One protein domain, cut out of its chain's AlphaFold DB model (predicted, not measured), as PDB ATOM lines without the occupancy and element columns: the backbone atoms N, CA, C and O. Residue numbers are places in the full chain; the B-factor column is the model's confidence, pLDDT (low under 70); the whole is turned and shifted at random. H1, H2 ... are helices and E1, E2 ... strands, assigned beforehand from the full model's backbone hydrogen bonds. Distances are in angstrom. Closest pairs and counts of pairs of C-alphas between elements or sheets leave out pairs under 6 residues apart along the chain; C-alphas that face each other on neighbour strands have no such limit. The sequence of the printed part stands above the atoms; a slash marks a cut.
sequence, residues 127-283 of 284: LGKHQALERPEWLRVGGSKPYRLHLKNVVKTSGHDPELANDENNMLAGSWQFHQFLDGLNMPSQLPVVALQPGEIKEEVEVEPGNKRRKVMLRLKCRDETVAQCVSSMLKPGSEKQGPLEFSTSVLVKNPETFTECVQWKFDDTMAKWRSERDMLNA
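What this domain is: This is residues 127 to 283 of the 284 residues of the protein "Hypothetical protein" of Chrysotila carterae (UniProt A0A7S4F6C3). A strongly twisted sheet of three strands, E3, E4 and E5, has the long helix H6 along one face and the shorter H5 on the opposite face. Before it in the chain, residues 127 to 183 hold a two-strand ribbon, E1 and E2, and four short helices, of which H1 and H4 graze the larger sheet; residues 278 to 283, with the end of H6, stick out. The printed part has 157 residues with six named helices and five named strands in the order H1 H2 E1 H3 E2 H4 E3 E4 H5 E5 H6, and the class is mixed, helices and strands. The larger sheet has the order E3, E4, E5, and both sheets are antiparallel. The whole is compact, with a radius of gyration of the C-alphas of 15.5 A and spans of 57 by 38 by 31 A.

How they stand to each other: Start at H1, residues 127 to 130: its closest C-alphas to E5, residues 246 to 253, are those of His 130 and Leu 252, 5.0 A apart. From H2, residues 136 to 139, the closest C-alphas to E2, residues 171 to 174, are those of Leu 139 and Gly 174, 6.2 A apart. E1, residues 147 to 150, is the antiparallel neighbour of E2, with N 147 and O 174 within hydrogen-bond range at 2.8 A. H3, residues 162 to 166, is apart from H4, residues 176 to 183, whose closest C-alphas to E1 are those of His 179 and Leu 149, 6.2 A apart. E3, residues 194 to 208, bends by 92 degrees at residue 203 and forms an antiparallel hairpin with E4, residues 211 to 222; look for N 197 and O 219 at 2.8 A. E4 is also the antiparallel neighbour of E5, with N 218 and O 249 at 2.8 A. H5, residues 225 to 234, is over E4, where the closest C-alphas are those of Ala 228 and Cys 222, 5.4 A apart. H6, residues 256 to 281, is on the opposite face at a height over the sheet of 8.5 A, over E3 and E4, along the strands at 9 degrees to E4 on the local plane; its closest C-alphas to E3 are those of Phe 267 and Leu 196, 5.3 A apart. In H4, H5 and H6 every O i to N i+4 pair is within hydrogen-bond range; H3 has 0 of 1, and 1 of 2 O i to N i+3 pairs, while H1 and H2 are too short for an O i to N i+4 pair.

Where its parts are: Find C-alpha 127 at (38.274, -25.712, -21.744), where H1 begins. E3 starts at C-alpha 194, (46.884, -12.211, -9.525), and measures 31.2 A; E4 measures 32.4 A, H5 14.3 A and E5 22.2 A. H6 runs 37.2 A to C-alpha 281 at (55.671, -6.664, 7.102).

The domain as a whole: The two C-alphas farthest apart, those of Pro 209 and Ala 283, are 57.4 A apart. The printed part has no cut; the long links are E1 to H3 and H5 to E5. The mean pLDDT of the printed part is 85.5, and residues 140 to 144, 153 to 162, 185 to 190 and 283 are under 70.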
ATOM      1  N   LEU A 127      37.592 -26.486 -22.781       89.50
ATOM      2  CA  LEU A 127      38.274 -25.712 -21.744       89.50
ATOM      3  C   LEU A 127      39.221 -24.656 -22.348       89.50
ATOM      4  O   LEU A 127      39.209 -23.499 -21.926       89.50
ATOM      5  N   GLY A 128      40.009 -25.029 -23.363       88.19
ATOM      6  CA  GLY A 128      40.944 -24.129 -24.049       88.19
ATOM      7  C   GLY A 128      40.253 -23.005 -24.827       88.19
ATOM      8  O   GLY A 128      40.678 -21.852 -24.756       88.19
ATOM      9  N   LYS A 129      39.159 -23.320 -25.526       89.81
ATOM     10  CA  LYS A 129      38.394 -22.362 -26.337       89.81
ATOM     11  C   LYS A 129      37.565 -21.400 -25.488       89.81
ATOM     12  O   LYS A 129      37.478 -20.211 -25.795       89.81
ATOM     13  N   HIS A 130      36.919 -21.912 -24.443       93.50
ATOM     14  CA  HIS A 130      35.834 -21.204 -23.763       93.50
ATOM     15  C   HIS A 130      36.213 -20.690 -22.368       93.50
ATOM     16  O   HIS A 130      35.656 -19.682 -21.920       93.50
ATOM     17  N   GLN A 131      37.202 -21.306 -21.715       94.81
ATOM     18  CA  GLN A 131      37.612 -21.002 -20.338       94.81
ATOM     19  C   GLN A 131      39.071 -20.529 -20.221       94.81
ATOM     20  O   GLN A 131      39.684 -20.640 -19.161       94.81
ATOM     21  N   ALA A 132      39.621 -19.947 -21.288       93.50
ATOM     22  CA  ALA A 132      40.889 -19.223 -21.238       93.50
ATOM     23  C   ALA A 132      40.692 -17.720 -20.986       93.50
ATOM     24  O   ALA A 132      39.769 -17.101 -21.531       93.50
ATOM     25  N   LEU A 133      41.577 -17.120 -20.184       93.06
ATOM     26  CA  LEU A 133      41.621 -15.664 -19.951       93.06
ATOM     27  C   LEU A 133      42.581 -14.946 -20.907       93.06
ATOM     28  O   LEU A 133      42.427 -13.754 -21.179       93.06
ATOM     29  N   GLU A 134      43.561 -15.677 -21.421       91.75
ATOM     30  CA  GLU A 134      44.621 -15.150 -22.266       91.75
ATOM     31  C   GLU A 134      44.271 -15.234 -23.750       91.75
ATOM     32  O   GLU A 134      43.414 -16.009 -24.183       91.75
ATOM     33  N   ARG A 135      44.960 -14.414 -24.539       89.25
ATOM     34  CA  ARG A 135      44.901 -14.439 -25.997       89.25
ATOM     35  C   ARG A 135      45.369 -15.799 -26.531       89.25
ATOM     36  O   ARG A 135      46.349 -16.335 -26.006       89.25
ATOM     37  N   PRO A 136      44.754 -16.334 -27.599       84.69
ATOM     38  CA  PRO A 136      45.194 -17.588 -28.210       84.69
ATOM     39  C   PRO A 136      46.678 -17.596 -28.599       84.69
ATOM     40  O   PRO A 136      47.334 -18.630 -28.481       84.69
ATOM     41  N   GLU A 137      47.223 -16.451 -29.017       80.88
ATOM     42  CA  GLU A 137      48.638 -16.298 -29.364       80.88
ATOM     43  C   GLU A 137      49.540 -16.506 -28.142       80.88
ATOM     44  O   GLU A 137      50.586 -17.143 -28.256       80.88
ATOM     45  N   TRP A 138      49.106 -16.037 -26.967       78.19
ATOM     46  CA  TRP A 138      49.836 -16.195 -25.708       78.19
ATOM     47  C   TRP A 138      49.824 -17.630 -25.193       78.19
ATOM     48  O   TRP A 138      50.857 -18.141 -24.761       78.19
ATOM     49  N   LEU A 139      48.685 -18.314 -25.313       74.38
ATOM     50  CA  LEU A 139      48.556 -19.723 -24.929       74.38
ATOM     51  C   LEU A 139      49.483 -20.649 -25.731       74.38
ATOM     52  O   LEU A 139      49.774 -21.753 -25.278       74.38
ATOM     53  N   ARG A 140      49.928 -20.205 -26.916       68.69
ATOM     54  CA  ARG A 140      50.705 -20.991 -27.888       68.69
ATOM     55  C   ARG A 140      52.150 -20.512 -28.056       68.69
ATOM     56  O   ARG A 140      52.843 -20.990 -28.959       68.69
ATOM     57  N   VAL A 141      52.633 -19.589 -27.219       60.38
ATOM     58  CA  VAL A 141      54.003 -19.063 -27.344       60.38
ATOM     59  C   VAL A 141      55.026 -20.200 -27.299       60.38
ATOM     60  O   VAL A 141      54.994 -21.074 -26.430       60.38
ATOM     61  N   GLY A 142      55.915 -20.209 -28.295       49.50
ATOM     62  CA  GLY A 142      56.944 -21.238 -28.451       49.50
ATOM     63  C   GLY A 142      56.411 -22.634 -28.795       49.50
ATOM     64  O   GLY A 142      57.119 -23.609 -28.570       49.50
ATOM     65  N   GLY A 143      55.174 -22.758 -29.296       52.81
ATOM     66  CA  GLY A 143      54.540 -24.057 -29.566       52.81
ATOM     67  C   GLY A 143      54.035 -24.770 -28.306       52.81
ATOM     68  O   GLY A 143      53.747 -25.966 -28.344       52.81
ATOM     69  N   SER A 144      53.941 -24.046 -27.188       59.34
ATOM     70  CA  SER A 144      53.465 -24.587 -25.916       59.34
ATOM     71  C   SER A 144      51.969 -24.897 -25.959       59.34
ATOM     72  O   SER A 144      51.199 -24.254 -26.671       59.34
ATOM     73  N   LYS A 145      51.558 -25.885 -25.163       76.00
ATOM     74  CA  LYS A 145      50.147 -26.191 -24.912       76.00
ATOM     75  C   LYS A 145      49.673 -25.466 -23.646       76.00
ATOM     76  O   LYS A 145      50.460 -25.367 -22.701       76.00
ATOM     77  N   PRO A 146      48.414 -24.998 -23.598       81.75
ATOM     78  CA  PRO A 146      47.828 -24.451 -22.381       81.75
ATOM     79  C   PRO A 146      47.759 -25.508 -21.274       81.75
ATOM     80  O   PRO A 146      47.703 -26.707 -21.543       81.75
ATOM     81  N   TYR A 147      47.745 -25.056 -20.028       81.69
ATOM     82  CA  TYR A 147      47.663 -25.869 -18.818       81.69
ATOM     83  C   TYR A 147      46.269 -25.780 -18.198       81.69
ATOM     84  O   TYR A 147      45.560 -24.793 -18.401       81.69
ATOM     85  N   ARG A 148      45.890 -26.801 -17.419       82.75
ATOM     86  CA  ARG A 148      44.736 -26.735 -16.509       82.75
ATOM     87  C   ARG A 148      45.122 -25.994 -15.234       82.75
ATOM     88  O   ARG A 148      46.009 -26.437 -14.510       82.75
ATOM     89  N   LEU A 149      44.439 -24.895 -14.954       86.44
ATOM     90  CA  LEU A 149      44.630 -24.073 -13.765       86.44
ATOM     91  C   LEU A 149      43.462 -24.343 -12.819       86.44
ATOM     92  O   LEU A 149      42.344 -23.906 -13.092       86.44
ATOM     93  N   HIS A 150      43.707 -25.063 -11.726       86.62
ATOM     94  CA  HIS A 150      42.659 -25.377 -10.755       86.62
ATOM     95  C   HIS A 150      42.338 -24.162  -9.883       86.62
ATOM     96  O   HIS A 150      43.219 -23.541  -9.278       86.62
ATOM     97  N   LEU A 151      41.050 -23.855  -9.778       88.00
ATOM     98  CA  LEU A 151      40.550 -22.762  -8.957       88.00
ATOM     99  C   LEU A 151      40.494 -23.191  -7.487       88.00
ATOM    100  O   LEU A 151      41.150 -22.593  -6.638       88.00
ATOM    101  N   LYS A 152      39.799 -24.290  -7.187       82.94
ATOM    102  CA  LYS A 152      39.656 -24.849  -5.842       82.94
ATOM    103  C   LYS A 152      40.519 -26.092  -5.679       82.94
ATOM    104  O   LYS A 152      40.433 -27.049  -6.451       82.94
ATOM    105  N   ASN A 153      41.356 -26.092  -4.640       69.19
ATOM    106  CA  ASN A 153      42.180 -27.250  -4.317       69.19
ATOM    107  C   ASN A 153      41.368 -28.267  -3.506       69.19
ATOM    108  O   ASN A 153      41.184 -28.127  -2.293       69.19
ATOM    109  N   VAL A 154      40.938 -29.324  -4.188       60.94
ATOM    110  CA  VAL A 154      40.094 -30.389  -3.629       60.94
ATOM    111  C   VAL A 154      40.845 -31.323  -2.663       60.94
ATOM    112  O   VAL A 154      40.259 -32.133  -1.954       60.94
ATOM    113  N   VAL A 155      42.175 -31.206  -2.588       54.75
ATOM    114  CA  VAL A 155      43.003 -31.925  -1.603       54.75
ATOM    115  C   VAL A 155      43.115 -31.146  -0.291       54.75
ATOM    116  O   VAL A 155      43.229 -31.746   0.772       54.75
ATOM    117  N   LYS A 156      43.098 -29.808  -0.356       47.34
ATOM    118  CA  LYS A 156      43.197 -28.922   0.820       47.34
ATOM    119  C   LYS A 156      41.849 -28.638   1.477       47.34
ATOM    120  O   LYS A 156      41.815 -28.248   2.639       47.34
ATOM    121  N   THR A 157      40.758 -28.803   0.738       49.12
ATOM    122  CA  THR A 157      39.403 -28.686   1.272       49.12
ATOM    123  C   THR A 157      39.004 -30.048   1.836       49.12
ATOM    124  O   THR A 157      39.092 -31.073   1.172       49.12
ATOM    125  N   SER A 158      38.718 -30.074   3.132       38.12
ATOM    126  CA  SER A 158      38.460 -31.266   3.939       38.12
ATOM    127  C   SER A 158      37.321 -32.110   3.360       38.12
ATOM    128  O   SER A 158      36.153 -31.798   3.572       38.12
ATOM    129  N   GLY A 159      37.681 -33.171   2.640       48.66
ATOM    130  CA  GLY A 159      36.753 -34.051   1.934       48.66
ATOM    131  C   GLY A 159      37.158 -34.137   0.473       48.66
ATOM    132  O   GLY A 159      36.792 -33.282  -0.318       48.66
ATOM    133  N   HIS A 160      37.962 -35.147   0.138       52.16
ATOM    134  CA  HIS A 160      38.345 -35.458  -1.236       52.16
ATOM    135  C   HIS A 160      37.063 -35.585  -2.076       52.16
ATOM    136  O   HIS A 160      36.381 -36.598  -1.976       52.16
ATOM    137  N   ASP A 161      36.718 -34.550  -2.838       61.28
ATOM    138  CA  ASP A 161      35.643 -34.579  -3.826       61.28
ATOM    139  C   ASP A 161      36.267 -34.912  -5.196       61.28
ATOM    140  O   ASP A 161      36.744 -34.033  -5.922       61.28
ATOM    141  N   PRO A 162      36.383 -36.204  -5.548       63.50
ATOM    142  CA  PRO A 162      37.013 -36.606  -6.799       63.50
ATOM    143  C   PRO A 162      36.262 -36.089  -8.033       63.50
ATOM    144  O   PRO A 162      36.870 -36.022  -9.105       63.50
ATOM    145  N   GLU A 163      34.982 -35.724  -7.899       71.50
ATOM    146  CA  GLU A 163      34.175 -35.191  -8.994       71.50
ATOM    147  C   GLU A 163      34.627 -33.767  -9.321       71.50
ATOM    148  O   GLU A 163      34.990 -33.481 -10.464       71.50
ATOM    149  N   LEU A 164      34.769 -32.912  -8.304       76.31
ATOM    150  CA  LEU A 164      35.241 -31.537  -8.487       76.31
ATOM    151  C   LEU A 164      36.711 -31.451  -8.933       76.31
ATOM    152  O   LEU A 164      37.132 -30.472  -9.557       76.31
ATOM    153  N   ALA A 165      37.519 -32.468  -8.626       71.62
ATOM    154  CA  ALA A 165      38.927 -32.505  -9.022       71.62
ATOM    155  C   ALA A 165      39.120 -32.573 -10.547       71.62
ATOM    156  O   ALA A 165      40.138 -32.099 -11.041       71.62
ATOM    157  N   ASN A 166      38.158 -33.144 -11.279       75.81
ATOM    158  CA  ASN A 166      38.198 -33.255 -12.741       75.81
ATOM    159  C   ASN A 166      37.109 -32.426 -13.442       75.81
ATOM    160  O   ASN A 166      37.008 -32.480 -14.668       75.81
ATOM    161  N   ASP A 167      36.313 -31.662 -12.692       83.56
ATOM    162  CA  ASP A 167      35.271 -30.805 -13.249       83.56
ATOM    163  C   ASP A 167      35.888 -29.614 -14.001       83.56
ATOM    164  O   ASP A 167      36.665 -28.831 -13.447       83.56
ATOM    165  N   GLU A 168      35.500 -29.444 -15.267       88.06
ATOM    166  CA  GLU A 168      35.878 -28.305 -16.109       88.06
ATOM    167  C   GLU A 168      35.501 -26.967 -15.450       88.06
ATOM    168  O   GLU A 168      36.219 -25.980 -15.592       88.06
ATOM    169  N   ASN A 169      34.414 -26.926 -14.675       92.31
ATOM    170  CA  ASN A 169      33.962 -25.729 -13.965       92.31
ATOM    171  C   ASN A 169      34.854 -25.376 -12.760       92.31
ATOM    172  O   ASN A 169      34.768 -24.268 -12.247       92.31
ATOM    173  N   ASN A 170      35.764 -26.252 -12.332       90.19
ATOM    174  CA  ASN A 170      36.792 -25.933 -11.339       90.19
ATOM    175  C   ASN A 170      38.116 -25.475 -11.993       90.19
ATOM    176  O   ASN A 170      39.160 -25.398 -11.337       90.19
ATOM    177  N   MET A 171      38.118 -25.204 -13.302       90.62
ATOM    178  CA  MET A 171      39.352 -24.999 -14.057       90.62
ATOM    179  C   MET A 171      39.305 -23.793 -14.991       90.62
ATOM    180  O   MET A 171      38.279 -23.417 -15.556       90.62
ATOM    181  N   LEU A 172      40.481 -23.219 -15.208       92.69
ATOM    182  CA  LEU A 172      40.774 -22.325 -16.320       92.69
ATOM    183  C   LEU A 172      41.829 -22.958 -17.226       92.69
ATOM    184  O   LEU A 172      42.618 -23.798 -16.792       92.69
ATOM    185  N   ALA A 173      41.864 -22.521 -18.479       91.25
ATOM    186  CA  ALA A 173      42.994 -22.756 -19.367       91.25
ATOM    187  C   ALA A 173      43.926 -21.540 -19.360       91.25
ATOM    188  O   ALA A 173      43.468 -20.397 -19.436       91.25
ATOM    189  N   GLY A 174      45.234 -21.776 -19.297       86.81
ATOM    190  CA  GLY A 174      46.215 -20.693 -19.261       86.81
ATOM    191  C   GLY A 174      47.623 -21.128 -19.642       86.81
ATOM    192  O   GLY A 174      47.950 -22.314 -19.662       86.81
ATOM    193  N   SER A 175      48.469 -20.160 -19.958       82.00
ATOM    194  CA  SER A 175      49.900 -20.326 -20.143       82.00
ATOM    195  C   SER A 175      50.571 -20.698 -18.820       82.00
ATOM    196  O   SER A 175      50.033 -20.489 -17.729       82.00
ATOM    197  N   TRP A 176      51.790 -21.230 -18.908       74.69
ATOM    198  CA  TRP A 176      52.595 -21.483 -17.715       74.69
ATOM    199  C   TRP A 176      52.833 -20.200 -16.910       74.69
ATOM    200  O   TRP A 176      52.705 -20.205 -15.691       74.69
ATOM    201  N   GLN A 177      53.098 -19.087 -17.596       78.00
ATOM    202  CA  GLN A 177      53.338 -17.800 -16.950       78.00
ATOM    203  C   GLN A 177      52.121 -17.328 -16.149       78.00
ATOM    204  O   GLN A 177      52.252 -16.893 -15.005       78.00
ATOM    205  N   PHE A 178      50.922 -17.439 -16.718       83.75
ATOM    206  CA  PHE A 178      49.706 -17.045 -16.013       83.75
ATOM    207  C   PHE A 178      49.378 -17.996 -14.858       83.75
ATOM    208  O   PHE A 178      48.936 -17.559 -13.796       83.75
ATOM    209  N   HIS A 179      49.670 -19.287 -15.016       81.44
ATOM    210  CA  HIS A 179      49.558 -20.260 -13.934       81.44
ATOM    211  C   HIS A 179      50.479 -19.910 -12.752       81.44
ATOM    212  O   HIS A 179      50.038 -19.928 -11.603       81.44
ATOM    213  N   GLN A 180      51.717 -19.487 -13.023       76.94
ATOM    214  CA  GLN A 180      52.632 -18.979 -11.996       76.94
ATOM    215  C   GLN A 180      52.060 -17.761 -11.268       76.94
ATOM    216  O   GLN A 180      52.143 -17.686 -10.043       76.94
ATOM    217  N   PHE A 181      51.422 -16.842 -11.993       85.25
ATOM    218  CA  PHE A 181      50.796 -15.670 -11.384       85.25
ATOM    219  C   PHE A 181      49.600 -16.006 -10.497       85.25
ATOM    220  O   PHE A 181      49.431 -15.382  -9.447       85.25
ATOM    221  N   LEU A 182      48.784 -16.978 -10.904       85.19
ATOM    222  CA  LEU A 182      47.570 -17.360 -10.188       85.19
ATOM    223  C   LEU A 182      47.853 -18.174  -8.918       85.19
ATOM    224  O   LEU A 182      47.118 -18.057  -7.936       85.19
ATOM    225  N   ASP A 183      48.913 -18.983  -8.932       79.50
ATOM    226  CA  ASP A 183      49.231 -19.917  -7.846       79.50
ATOM    227  C   ASP A 183      50.443 -19.489  -7.007       79.50
ATOM    228  O   ASP A 183      50.658 -20.033  -5.925       79.50
ATOM    229  N   GLY A 184      51.216 -18.507  -7.478       73.69
ATOM    230  CA  GLY A 184      52.474 -18.087  -6.856       73.69
ATOM    231  C   GLY A 184      53.651 -19.015  -7.160       73.69
ATOM    232  O   GLY A 184      54.635 -19.024  -6.423       73.69
ATOM    233  N   LEU A 185      53.566 -19.821  -8.224       64.31
ATOM    234  CA  LEU A 185      54.590 -20.817  -8.562       64.31
ATOM    235  C   LEU A 185      55.847 -20.145  -9.123       64.31
ATOM    236  O   LEU A 185      55.763 -19.323 -10.031       64.31
ATOM    237  N   ASN A 186      57.024 -20.537  -8.629       57.03
ATOM    238  CA  ASN A 186      58.330 -19.962  -8.995       57.03
ATOM    239  C   ASN A 186      58.400 -18.422  -8.892       57.03
ATOM    240  O   ASN A 186      59.203 -17.795  -9.583       57.03
ATOM    241  N   MET A 187      57.567 -17.812  -8.047       57.91
ATOM    242  CA  MET A 187      57.674 -16.395  -7.703       57.91
ATOM    243  C   MET A 187      58.599 -16.247  -6.486       57.91
ATOM    244  O   MET A 187      58.536 -17.097  -5.597       57.91
ATOM    245  N   PRO A 188      59.424 -15.185  -6.385       55.50
ATOM    246  CA  PRO A 188      60.337 -15.002  -5.251       55.50
ATOM    247  C   PRO A 188      59.646 -15.043  -3.882       55.50
ATOM    248  O   PRO A 188      60.168 -15.632  -2.945       55.50
ATOM    249  N   SER A 189      58.443 -14.470  -3.784       62.28
ATOM    250  CA  SER A 189      57.624 -14.483  -2.567       62.28
ATOM    251  C   SER A 189      56.820 -15.772  -2.376       62.28
ATOM    252  O   SER A 189      56.196 -15.944  -1.337       62.28
ATOM    253  N   GLN A 190      56.778 -16.658  -3.378       68.94
ATOM    254  CA  GLN A 190      55.877 -17.818  -3.450       68.94
ATOM    255  C   GLN A 190      54.389 -17.471  -3.258       68.94
ATOM    256  O   GLN A 190      53.571 -18.317  -2.893       68.94
ATOM    257  N   LEU A 191      54.026 -16.211  -3.503       76.25
ATOM    258  CA  LEU A 191      52.663 -15.728  -3.371       76.25
ATOM    259  C   LEU A 191      52.033 -15.530  -4.745       76.25
ATOM    260  O   LEU A 191      52.707 -15.060  -5.666       76.25
ATOM    261  N   PRO A 192      50.733 -15.843  -4.891       86.06
ATOM    262  CA  PRO A 192      49.995 -15.453  -6.082       86.06
ATOM    263  C   PRO A 192      50.102 -13.940  -6.265       86.06
ATOM    264  O   PRO A 192      50.054 -13.186  -5.294       86.06
ATOM    265  N   VAL A 193      50.254 -13.484  -7.501       90.06
ATOM    266  CA  VAL A 193      50.332 -12.051  -7.839       90.06
ATOM    267  C   VAL A 193      49.112 -11.568  -8.622       90.06
ATOM    268  O   VAL A 193      48.971 -10.375  -8.886       90.06
ATOM    269  N   VAL A 194      48.194 -12.488  -8.934       95.38
ATOM    270  CA  VAL A 194      46.884 -12.211  -9.525       95.38
ATOM    271  C   VAL A 194      45.796 -12.876  -8.683       95.38
ATOM    272  O   VAL A 194      45.860 -14.069  -8.398       95.38
ATOM    273  N   ALA A 195      44.771 -12.107  -8.318       97.00
ATOM    274  CA  ALA A 195      43.548 -12.605  -7.697       97.00
ATOM    275  C   ALA A 195      42.388 -12.542  -8.700       97.00
ATOM    276  O   ALA A 195      42.241 -11.551  -9.419       97.00
ATOM    277  N   LEU A 196      41.552 -13.581  -8.733       96.94
ATOM    278  CA  LEU A 196      40.376 -13.661  -9.602       96.94
ATOM    279  C   LEU A 196      39.118 -13.529  -8.762       96.94
ATOM    280  O   LEU A 196      38.882 -14.383  -7.926       96.94
ATOM    281  N   GLN A 197      38.309 -12.505  -8.996       97.25
ATOM    282  CA  GLN A 197      37.021 -12.317  -8.339       97.25
ATOM    283  C   GLN A 197      35.890 -12.650  -9.324       97.25
ATOM    284  O   GLN A 197      35.930 -12.168 -10.466       97.25
ATOM    285  N   PRO A 198      34.870 -13.427  -8.918       96.75
ATOM    286  CA  PRO A 198      33.725 -13.663  -9.778       96.75
ATOM    287  C   PRO A 198      32.858 -12.406  -9.904       96.75
ATOM    288  O   PRO A 198      32.776 -11.577  -8.996       96.75
ATOM    289  N   GLY A 199      32.224 -12.252 -11.061       94.25
ATOM    290  CA  GLY A 199      31.321 -11.156 -11.381       94.25
ATOM    291  C   GLY A 199      29.947 -11.650 -11.825       94.25
ATOM    292  O   GLY A 199      29.491 -12.722 -11.445       94.25
ATOM    293  N   GLU A 200      29.276 -10.836 -12.634       95.38
ATOM    294  CA  GLU A 200      27.938 -11.127 -13.150       95.38
ATOM    295  C   GLU A 200      27.914 -12.373 -14.052       95.38
ATOM    296  O   GLU A 200      28.774 -12.545 -14.925       95.38
ATOM    297  N   ILE A 201      26.882 -13.204 -13.881       96.56
ATOM    298  CA  ILE A 201      26.557 -14.314 -14.778       96.56
ATOM    299  C   ILE A 201      25.533 -13.815 -15.798       96.56
ATOM    300  O   ILE A 201      24.406 -13.472 -15.446       96.56
ATOM    301  N   LYS A 202      25.916 -13.803 -17.071       94.00
ATOM    302  CA  LYS A 202      25.064 -13.378 -18.181       94.00
ATOM    303  C   LYS A 202      24.257 -14.547 -18.756       94.00
ATOM    304  O   LYS A 202      24.230 -15.661 -18.218       94.00
ATOM    305  N   GLU A 203      23.534 -14.248 -19.823       89.88
ATOM    306  CA  GLU A 203      22.635 -15.169 -20.514       89.88
ATOM    307  C   GLU A 203      23.372 -16.395 -21.084       89.88
ATOM    308  O   GLU A 203      24.595 -16.393 -21.268       89.88
ATOM    309  N   GLU A 204      22.611 -17.468 -21.306       93.50
ATOM    310  CA  GLU A 204      23.088 -18.688 -21.961       93.50
ATOM    311  C   GLU A 204      23.342 -18.428 -23.447       93.50
ATOM    312  O   GLU A 204      22.565 -17.764 -24.128       93.50
ATOM    313  N   VAL A 205      24.448 -18.970 -23.941       91.56
ATOM    314  CA  VAL A 205      24.879 -18.900 -25.330       91.56
ATOM    315  C   VAL A 205      25.154 -20.320 -25.803       91.56
ATOM    316  O   VAL A 205      25.892 -21.073 -25.163       91.56
ATOM    317  N   GLU A 206      24.574 -20.688 -26.938       90.25
ATOM    318  CA  GLU A 206      24.927 -21.918 -27.637       90.25
ATOM    319  C   GLU A 206      26.162 -21.648 -28.502       90.25
ATOM    320  O   GLU A 206      26.113 -20.852 -29.438       90.25
ATOM    321  N   VAL A 207      27.297 -22.243 -28.127       89.00
ATOM    322  CA  VAL A 207      28.586 -22.004 -28.802       89.00
ATOM    323  C   VAL A 207      28.803 -22.946 -29.983       89.00
ATOM    324  O   VAL A 207      29.417 -22.562 -30.974       89.00
ATOM    325  N   GLU A 208      28.274 -24.162 -29.882       86.94
ATOM    326  CA  GLU A 208      28.253 -25.211 -30.903       86.94
ATOM    327  C   GLU A 208      26.949 -26.016 -30.706       86.94
ATOM    328  O   GLU A 208      26.397 -25.974 -29.603       86.94
ATOM    329  N   PRO A 209      26.434 -26.747 -31.716       87.12
ATOM    330  CA  PRO A 209      25.184 -27.499 -31.583       87.12
ATOM    331  C   PRO A 209      25.192 -28.437 -30.365       87.12
ATOM    332  O   PRO A 209      25.995 -29.365 -30.291       87.12
ATOM    333  N   GLY A 210      24.302 -28.188 -29.401       84.44
ATOM    334  CA  GLY A 210      24.222 -28.957 -28.152       84.44
ATOM    335  C   GLY A 210      25.249 -28.583 -27.071       84.44
ATOM    336  O   GLY A 210      25.231 -29.181 -25.995       84.44
ATOM    337  N   ASN A 211      26.110 -27.585 -27.303       88.44
ATOM    338  CA  ASN A 211      27.059 -27.046 -26.324       88.44
ATOM    339  C   ASN A 211      26.583 -25.671 -25.840       88.44
ATOM    340  O   ASN A 211      26.887 -24.625 -26.420       88.44
ATOM    341  N   LYS A 212      25.799 -25.691 -24.765       93.19
ATOM    342  CA  LYS A 212      25.257 -24.500 -24.109       93.19
ATOM    343  C   LYS A 212      26.147 -24.084 -22.950       93.19
ATOM    344  O   LYS A 212      26.506 -24.905 -22.106       93.19
ATOM    345  N   ARG A 213      26.513 -22.805 -22.914       95.88
ATOM    346  CA  ARG A 213      27.387 -22.228 -21.890       95.88
ATOM    347  C   ARG A 213      26.869 -20.869 -21.454       95.88
ATOM    348  O   ARG A 213      26.305 -20.129 -22.248       95.88
ATOM    349  N   ARG A 214      27.112 -20.494 -20.202       95.94
ATOM    350  CA  ARG A 214      26.805 -19.156 -19.683       95.94
ATOM    351  C   ARG A 214      28.070 -18.321 -19.595       95.94
ATOM    352  O   ARG A 214      29.140 -18.818 -19.238       95.94
ATOM    353  N   LYS A 215      27.952 -17.038 -19.935       96.31
ATOM    354  CA  LYS A 215      29.065 -16.088 -19.845       96.31
ATOM    355  C   LYS A 215      29.208 -15.584 -18.414       96.31
ATOM    356  O   LYS A 215      28.318 -14.903 -17.918       96.31
ATOM    357  N   VAL A 216      30.338 -15.866 -17.777       97.69
ATOM    358  CA  VAL A 216      30.673 -15.377 -16.432       97.69
ATOM    359  C   VAL A 216      31.703 -14.265 -16.555       97.69
ATOM    360  O   VAL A 216      32.767 -14.459 -17.147       97.69
ATOM    361  N   MET A 217      31.380 -13.087 -16.024       97.56
ATOM    362  CA  MET A 217      32.322 -11.977 -15.915       97.56
ATOM    363  C   MET A 217      33.301 -12.235 -14.768       97.56
ATOM    364  O   MET A 217      32.920 -12.739 -13.717       97.56
ATOM    365  N   LEU A 218      34.559 -11.853 -14.953       97.75
ATOM    366  CA  LEU A 218      35.629 -11.996 -13.971       97.75
ATOM    367  C   LEU A 218      36.337 -10.661 -13.790       97.75
ATOM    368  O   LEU A 218      36.566  -9.944 -14.767       97.75
ATOM    369  N   ARG A 219      36.719 -10.343 -12.553       97.69
ATOM    370  CA  ARG A 219      37.613  -9.220 -12.254       97.69
ATOM    371  C   ARG A 219      38.961  -9.754 -11.800       97.69
ATOM    372  O   ARG A 219      39.034 -10.548 -10.869       97.69
ATOM    373  N   LEU A 220      40.022  -9.314 -12.457       97.56
ATOM    374  CA  LEU A 220      41.395  -9.628 -12.095       97.56
ATOM    375  C   LEU A 220      41.953  -8.476 -11.278       97.56
ATOM    376  O   LEU A 220      41.873  -7.328 -11.714       97.56
ATOM    377  N   LYS A 221      42.555  -8.790 -10.135       97.88
ATOM    378  CA  LYS A 221      43.325  -7.841  -9.333       97.88
ATOM    379  C   LYS A 221      44.789  -8.234  -9.384       97.88
ATOM    380  O   LYS A 221      45.136  -9.351  -9.009       97.88
ATOM    381  N   CYS A 222      45.625  -7.330  -9.867       96.62
ATOM    382  CA  CYS A 222      47.070  -7.497  -9.894       96.62
ATOM    383  C   CYS A 222      47.668  -6.936  -8.609       96.62
ATOM    384  O   CYS A 222      47.159  -5.970  -8.040       96.62
ATOM    385  N   ARG A 223      48.755  -7.550  -8.157       92.00
ATOM    386  CA  ARG A 223      49.432  -7.152  -6.926       92.00
ATOM    387  C   ARG A 223      50.172  -5.817  -7.048       92.00
ATOM    388  O   ARG A 223      50.176  -5.041  -6.098       92.00
ATOM    389  N   ASP A 224      50.757  -5.554  -8.212       91.75
ATOM    390  CA  ASP A 224      51.523  -4.345  -8.514       91.75
ATOM    391  C   ASP A 224      51.412  -3.961 -10.001       91.75
ATOM    392  O   ASP A 224      50.821  -4.680 -10.817       91.75
ATOM    393  N   GLU A 225      51.954  -2.792 -10.347       92.44
ATOM    394  CA  GLU A 225      51.868  -2.226 -11.696       92.44
ATOM    395  C   GLU A 225      52.655  -3.028 -12.739       92.44
ATOM    396  O   GLU A 225      52.225  -3.106 -13.892       92.44
ATOM    397  N   THR A 226      53.765  -3.665 -12.353       89.25
ATOM    398  CA  THR A 226      54.562  -4.508 -13.256       89.25
ATOM    399  C   THR A 226      53.760  -5.736 -13.670       89.25
ATOM    400  O   THR A 226      53.633  -6.030 -14.860       89.25
ATOM    401  N   VAL A 227      53.128  -6.406 -12.705       89.50
ATOM    402  CA  VAL A 227      52.224  -7.531 -12.963       89.50
ATOM    403  C   VAL A 227      51.031  -7.073 -13.796       89.50
ATOM    404  O   VAL A 227      50.676  -7.744 -14.766       89.50
ATOM    405  N   ALA A 228      50.444  -5.911 -13.489       93.38
ATOM    406  CA  ALA A 228      49.335  -5.361 -14.266       93.38
ATOM    407  C   ALA A 228      49.718  -5.102 -15.732       93.38
ATOM    408  O   ALA A 228      48.933  -5.393 -16.637       93.38
ATOM    409  N   GLN A 229      50.928  -4.600 -15.990       89.25
ATOM    410  CA  GLN A 229      51.431  -4.390 -17.343       89.25
ATOM    411  C   GLN A 229      51.611  -5.716 -18.092       89.25
ATOM    412  O   GLN A 229      51.165  -5.836 -19.238       89.25
ATOM    413  N   CYS A 230      52.186  -6.733 -17.441       88.94
ATOM    414  CA  CYS A 230      52.303  -8.074 -18.012       88.94
ATOM    415  C   CYS A 230      50.925  -8.667 -18.337       88.94
ATOM    416  O   CYS A 230      50.675  -9.037 -19.485       88.94
ATOM    417  N   VAL A 231      50.006  -8.685 -17.369       91.81
ATOM    418  CA  VAL A 231      48.647  -9.231 -17.524       91.81
ATOM    419  C   VAL A 231      47.878  -8.507 -18.631       91.81
ATOM    420  O   VAL A 231      47.238  -9.159 -19.455       91.81
ATOM    421  N   SER A 232      48.000  -7.181 -18.736       92.88
ATOM    422  CA  SER A 232      47.350  -6.405 -19.799       92.88
ATOM    423  C   SER A 232      47.744  -6.867 -21.205       92.88
ATOM    424  O   SER A 232      46.928  -6.782 -22.122       92.88
ATOM    425  N   SER A 233      48.983  -7.334 -21.389       88.56
ATOM    426  CA  SER A 233      49.460  -7.850 -22.678       88.56
ATOM    427  C   SER A 233      48.958  -9.270 -22.973       88.56
ATOM    428  O   SER A 233      48.858  -9.654 -24.140       88.56
ATOM    429  N   MET A 234      48.620 -10.029 -21.925       90.62
ATOM    430  CA  MET A 234      48.213 -11.433 -21.992       90.62
ATOM    431  C   MET A 234      46.720 -11.612 -22.255       90.62
ATOM    432  O   MET A 234      46.331 -12.532 -22.970       90.62
ATOM    433  N   LEU A 235      45.879 -10.741 -21.693       94.44
ATOM    434  CA  LEU A 235      44.426 -10.907 -21.686       94.44
ATOM    435  C   LEU A 235      43.790 -10.875 -23.080       94.44
ATOM    436  O   LEU A 235      44.126 -10.045 -23.934       94.44
ATOM    437  N   LYS A 236      42.816 -11.767 -23.287       94.06
ATOM    438  CA  LYS A 236      42.084 -11.922 -24.550       94.06
ATOM    439  C   LYS A 236      41.290 -10.674 -24.959       94.06
ATOM    440  O   LYS A 236      40.951  -9.858 -24.092       94.06
ATOM    441  N   PRO A 237      40.940 -10.527 -26.255       92.19
ATOM    442  CA  PRO A 237      40.062  -9.453 -26.712       92.19
ATOM    443  C   PRO A 237      38.736  -9.423 -25.940       92.19
ATOM    444  O   PRO A 237      38.200 -10.467 -25.568       92.19
ATOM    445  N   GLY A 238      38.218  -8.219 -25.690       91.06
ATOM    446  CA  GLY A 238      37.037  -8.009 -24.844       91.06
ATOM    447  C   GLY A 238      37.335  -7.956 -23.342       91.06
ATOM    448  O   GLY A 238      36.401  -7.916 -22.544       91.06
ATOM    449  N   SER A 239      38.614  -7.964 -22.952       95.38
ATOM    450  CA  SER A 239      39.032  -7.606 -21.595       95.38
ATOM    451  C   SER A 239      39.279  -6.100 -21.504       95.38
ATOM    452  O   SER A 239      39.881  -5.518 -22.405       95.38
ATOM    453  N   GLU A 240      38.852  -5.474 -20.411       95.44
ATOM    454  CA  GLU A 240      38.924  -4.021 -20.217       95.44
ATOM    455  C   GLU A 240      39.643  -3.683 -18.914       95.44
ATOM    456  O   GLU A 240      39.389  -4.307 -17.880       95.44
ATOM    457  N   LYS A 241      40.523  -2.680 -18.947       95.75
ATOM    458  CA  LYS A 241      41.185  -2.150 -17.751       95.75
ATOM    459  C   LYS A 241      40.191  -1.281 -16.973       95.75
ATOM    460  O   LYS A 241      39.668  -0.318 -17.519       95.75
ATOM    461  N   GLN A 242      39.945  -1.629 -15.713       94.38
ATOM    462  CA  GLN A 242      38.968  -0.967 -14.831       94.38
ATOM    463  C   GLN A 242      39.638  -0.013 -13.829       94.38
ATOM    464  O   GLN A 242      39.000   0.869 -13.268       94.38
ATOM    465  N   GLY A 243      40.944  -0.168 -13.617       92.56
ATOM    466  CA  GLY A 243      41.749   0.691 -12.757       92.56
ATOM    467  C   GLY A 243      43.239   0.432 -12.970       92.56
ATOM    468  O   GLY A 243      43.600  -0.346 -13.854       92.56
ATOM    469  N   PRO A 244      44.133   1.042 -12.172       93.75
ATOM    470  CA  PRO A 244      45.577   0.862 -12.329       93.75
ATOM    471  C   PRO A 244      46.013  -0.610 -12.285       93.75
ATOM    472  O   PRO A 244      46.816  -1.029 -13.119       93.75
ATOM    473  N   LEU A 245      45.404  -1.387 -11.380       97.00
ATOM    474  CA  LEU A 245      45.726  -2.789 -11.091       97.00
ATOM    475  C   LEU A 245      44.572  -3.762 -11.373       97.00
ATOM    476  O   LEU A 245      44.681  -4.948 -11.066       97.00
ATOM    477  N   GLU A 246      43.455  -3.278 -11.916       97.44
ATOM    478  CA  GLU A 246      42.236  -4.074 -12.064       97.44
ATOM    479  C   GLU A 246      41.811  -4.203 -13.527       97.44
ATOM    480  O   GLU A 246      41.802  -3.228 -14.283       97.44
ATOM    481  N   PHE A 247      41.410  -5.416 -13.909       98.00
ATOM    482  CA  PHE A 247      40.896  -5.737 -15.237       98.00
ATOM    483  C   PHE A 247      39.575  -6.486 -15.124       98.00
ATOM    484  O   PHE A 247      39.348  -7.237 -14.181       98.00
ATOM    485  N   SER A 248      38.720  -6.322 -16.119       97.31
ATOM    486  CA  SER A 248      37.520  -7.127 -16.317       97.31
ATOM    487  C   SER A 248      37.697  -8.008 -17.545       97.31
ATOM    488  O   SER A 248      38.261  -7.579 -18.548       97.31
ATOM    489  N   THR A 249      37.239  -9.249 -17.467       96.94
ATOM    490  CA  THR A 249      37.226 -10.202 -18.580       96.94
ATOM    491  C   THR A 249      36.042 -11.153 -18.413       96.94
ATOM    492  O   THR A 249      35.193 -10.952 -17.545       96.94
ATOM    493  N   SER A 250      35.940 -12.182 -19.247       96.31
ATOM    494  CA  SER A 250      34.864 -13.168 -19.139       96.31
ATOM    495  C   SER A 250      35.265 -14.541 -19.647       96.31
ATOM    496  O   SER A 250      36.177 -14.653 -20.456       96.31
ATOM    497  N   VAL A 251      34.556 -15.580 -19.222       96.69
ATOM    498  CA  VAL A 251      34.669 -16.954 -19.742       96.69
ATOM    499  C   VAL A 251      33.286 -17.537 -20.007       96.69
ATOM    500  O   VAL A 251      32.286 -17.003 -19.531       96.69
ATOM    501  N   LEU A 252      33.228 -18.613 -20.786       96.62
ATOM    502  CA  LEU A 252      32.008 -19.354 -21.092       96.62
ATOM    503  C   LEU A 252      32.084 -20.730 -20.422       96.62
ATOM    504  O   LEU A 252      32.948 -21.540 -20.757       96.62
ATOM    505  N   VAL A 253      31.178 -20.994 -19.486       96.50
ATOM    506  CA  VAL A 253      31.206 -22.182 -18.610       96.50
ATOM    507  C   VAL A 253      29.881 -22.933 -18.677       96.50
ATOM    508  O   VAL A 253      28.849 -22.337 -18.989       96.50
ATOM    509  N   LYS A 254      29.891 -24.237 -18.391       94.69
ATOM    510  CA  LYS A 254      28.676 -25.075 -18.409       94.69
ATOM    511  C   LYS A 254      27.836 -24.886 -17.143       94.69
ATOM    512  O   LYS A 254      26.623 -24.753 -17.232       94.69
ATOM    513  N   ASN A 255      28.488 -24.834 -15.985       95.00
ATOM    514  CA  ASN A 255      27.861 -24.661 -14.677       95.00
ATOM    515  C   ASN A 255      28.437 -23.398 -14.009       95.00
ATOM    516  O   ASN A 255      29.474 -23.466 -13.338       95.00
ATOM    517  N   PRO A 256      27.831 -22.217 -14.241       95.88
ATOM    518  CA  PRO A 256      28.366 -20.966 -13.724       95.88
ATOM    519  C   PRO A 256      28.283 -20.856 -12.204       95.88
ATOM    520  O   PRO A 256      29.094 -20.136 -11.629       95.88
ATOM    521  N   GLU A 257      27.362 -21.561 -11.550       94.94
ATOM    522  CA  GLU A 257      27.243 -21.593 -10.093       94.94
ATOM    523  C   GLU A 257      28.478 -22.262  -9.469       94.94
ATOM    524  O   GLU A 257      29.168 -21.645  -8.656       94.94
ATOM    525  N   THR A 258      28.823 -23.469  -9.931       94.38
ATOM    526  CA  THR A 258      30.010 -24.218  -9.466       94.38
ATOM    527  C   THR A 258      31.293 -23.466  -9.788       94.38
ATOM    528  O   THR A 258      32.181 -23.332  -8.943       94.38
ATOM    529  N   PHE A 259      31.382 -22.917 -11.003       96.31
ATOM    530  CA  PHE A 259      32.535 -22.125 -11.410       96.31
ATOM    531  C   PHE A 259      32.716 -20.888 -10.528       96.31
ATOM    532  O   PHE A 259      33.813 -20.634 -10.033       96.31
ATOM    533  N   THR A 260      31.639 -20.147 -10.270       96.69
ATOM    534  CA  THR A 260      31.668 -18.949  -9.423       96.69
ATOM    535  C   THR A 260      32.079 -19.278  -7.993       96.69
ATOM    536  O   THR A 260      32.894 -18.552  -7.428       96.69
ATOM    537  N   GLU A 261      31.598 -20.389  -7.426       94.62
ATOM    538  CA  GLU A 261      32.035 -20.858  -6.107       94.62
ATOM    539  C   GLU A 261      33.543 -21.148  -6.083       94.62
ATOM    540  O   GLU A 261      34.255 -20.711  -5.175       94.62
ATOM    541  N   CYS A 262      34.059 -21.839  -7.103       93.31
ATOM    542  CA  CYS A 262      35.478 -22.175  -7.186       93.31
ATOM    543  C   CYS A 262      36.357 -20.927  -7.354       93.31
ATOM    544  O   CYS A 262      37.396 -20.812  -6.698       93.31
ATOM    545  N   VAL A 263      35.935 -19.968  -8.187       96.00
ATOM    546  CA  VAL A 263      36.622 -18.674  -8.330       96.00
ATOM    547  C   VAL A 263      36.582 -17.901  -7.014       96.00
ATOM    548  O   VAL A 263      37.613 -17.381  -6.598       96.00
ATOM    549  N   GLN A 264      35.431 -17.850  -6.336       96.19
ATOM    550  CA  GLN A 264      35.294 -17.160  -5.052       96.19
ATOM    551  C   GLN A 264      36.238 -17.754  -4.001       96.19
ATOM    552  O   GLN A 264      36.967 -17.017  -3.344       96.19
ATOM    553  N   TRP A 265      36.307 -19.083  -3.904       92.38
ATOM    554  CA  TRP A 265      37.245 -19.751  -3.003       92.38
ATOM    555  C   TRP A 265      38.699 -19.356  -3.294       92.38
ATOM    556  O   TRP A 265      39.452 -19.017  -2.379       92.38
ATOM    557  N   LYS A 266      39.096 -19.355  -4.575       90.88
ATOM    558  CA  LYS A 266      40.453 -18.976  -4.994       90.88
ATOM    559  C   LYS A 266      40.754 -17.512  -4.684       90.88
ATOM    560  O   LYS A 266      41.869 -17.194  -4.274       90.88
ATOM    561  N   PHE A 267      39.772 -16.631  -4.874       95.75
ATOM    562  CA  PHE A 267      39.874 -15.222  -4.518       95.75
ATOM    563  C   PHE A 267      40.190 -15.051  -3.037       95.75
ATOM    564  O   PHE A 267      41.157 -14.377  -2.687       95.75
ATOM    565  N   ASP A 268      39.386 -15.681  -2.183       93.31
ATOM    566  CA  ASP A 268      39.480 -15.532  -0.737       93.31
ATOM    567  C   ASP A 268      40.805 -16.095  -0.208       93.31
ATOM    568  O   ASP A 268      41.464 -15.434   0.595       93.31
ATOM    569  N   ASP A 269      41.257 -17.245  -0.726       89.12
ATOM    570  CA  ASP A 269      42.575 -17.825  -0.417       89.12
ATOM    571  C   ASP A 269      43.725 -16.878  -0.809       89.12
ATOM    572  O   ASP A 269      44.619 -16.601  -0.005       89.12
ATOM    573  N   THR A 270      43.691 -16.314  -2.020       90.62
ATOM    574  CA  THR A 270      44.707 -15.355  -2.482       90.62
ATOM    575  C   THR A 270      44.705 -14.072  -1.649       90.62
ATOM    576  O   THR A 270      45.763 -13.614  -1.212       90.62
ATOM    577  N   MET A 271      43.531 -13.502  -1.374       94.69
ATOM    578  CA  MET A 271      43.413 -12.280  -0.577       94.69
ATOM    579  C   MET A 271      43.850 -12.495   0.874       94.69
ATOM    580  O   MET A 271      44.475 -11.605   1.451       94.69
ATOM    581  N   ALA A 272      43.560 -13.657   1.464       90.38
ATOM    582  CA  ALA A 272      44.029 -14.012   2.799       90.38
ATOM    583  C   ALA A 272      45.562 -14.065   2.858       90.38
ATOM    584  O   ALA A 272      46.160 -13.485   3.764       90.38
ATOM    585  N   LYS A 273      46.204 -14.671   1.854       86.38
ATOM    586  CA  LYS A 273      47.669 -14.707   1.745       86.38
ATOM    587  C   LYS A 273      48.282 -13.310   1.625       86.38
ATOM    588  O   LYS A 273      49.264 -13.018   2.299       86.38
ATOM    589  N   TRP A 274      47.686 -12.432   0.815       92.25
ATOM    590  CA  TRP A 274      48.157 -11.048   0.672       92.25
ATOM    591  C   TRP A 274      48.022 -10.239   1.960       92.25
ATOM    592  O   TRP A 274      48.895  -9.434   2.273       92.25
ATOM    593  N   ARG A 275      46.928 -10.435   2.706       93.06
ATOM    594  CA  ARG A 275      46.740  -9.793   4.015       93.06
ATOM    595  C   ARG A 275      47.767 -10.299   5.021       93.06
ATOM    596  O   ARG A 275      48.455  -9.483   5.611       93.06
ATOM    597  N   SER A 276      47.934 -11.618   5.131       87.69
ATOM    598  CA  SER A 276      48.875 -12.230   6.075       87.69
ATOM    599  C   SER A 276      50.305 -11.720   5.899       87.69
ATOM    600  O   SER A 276      50.984 -11.460   6.883       87.69
ATOM    601  N   GLU A 277      50.776 -11.585   4.662       86.56
ATOM    602  CA  GLU A 277      52.117 -11.060   4.391       86.56
ATOM    603  C   GLU A 277      52.222  -9.563   4.713       86.56
ATOM    604  O   GLU A 277      53.214  -9.128   5.291       86.56
ATOM    605  N   ARG A 278      51.194  -8.767   4.391       87.31
ATOM    606  CA  ARG A 278      51.159  -7.344   4.761       87.31
ATOM    607  C   ARG A 278      51.202  -7.160   6.276       87.31
ATOM    608  O   ARG A 278      51.887  -6.262   6.754       87.31
ATOM    609  N   ASP A 279      50.473  -7.990   7.011       86.62
ATOM    610  CA  ASP A 279      50.438  -7.938   8.468       86.62
ATOM    611  C   ASP A 279      51.804  -8.307   9.067       86.62
ATOM    612  O   ASP A 279      52.236  -7.656  10.012       86.62
ATOM    613  N   MET A 280      52.524  -9.276   8.480       79.25
ATOM    614  CA  MET A 280      53.904  -9.600   8.873       79.25
ATOM    615  C   MET A 280      54.863  -8.429   8.627       79.25
ATOM    616  O   MET A 280      55.613  -8.068   9.525       79.25
ATOM    617  N   LEU A 281      54.803  -7.799   7.450       81.94
ATOM    618  CA  LEU A 281      55.671  -6.664   7.102       81.94
ATOM    619  C   LEU A 281      55.413  -5.410   7.951       81.94
ATOM    620  O   LEU A 281      56.305  -4.587   8.099       81.94
ATOM    621  N   ASN A 282      54.198  -5.243   8.478       79.69
ATOM    622  CA  ASN A 282      53.837  -4.114   9.343       79.69
ATOM    623  C   ASN A 282      54.106  -4.377  10.836       79.69
ATOM    624  O   ASN A 282      53.888  -3.480  11.652       79.69
ATOM    625  N   ALA A 283      54.482  -5.605  11.206       68.56
ATOM    626  CA  ALA A 283      54.797  -5.993  12.581       68.56
ATOM    627  C   ALA A 283      56.303  -5.910  12.905       68.56
ATOM    628  O   ALA A 283      56.665  -6.015  14.078       68.56
TER     629      ALA A 283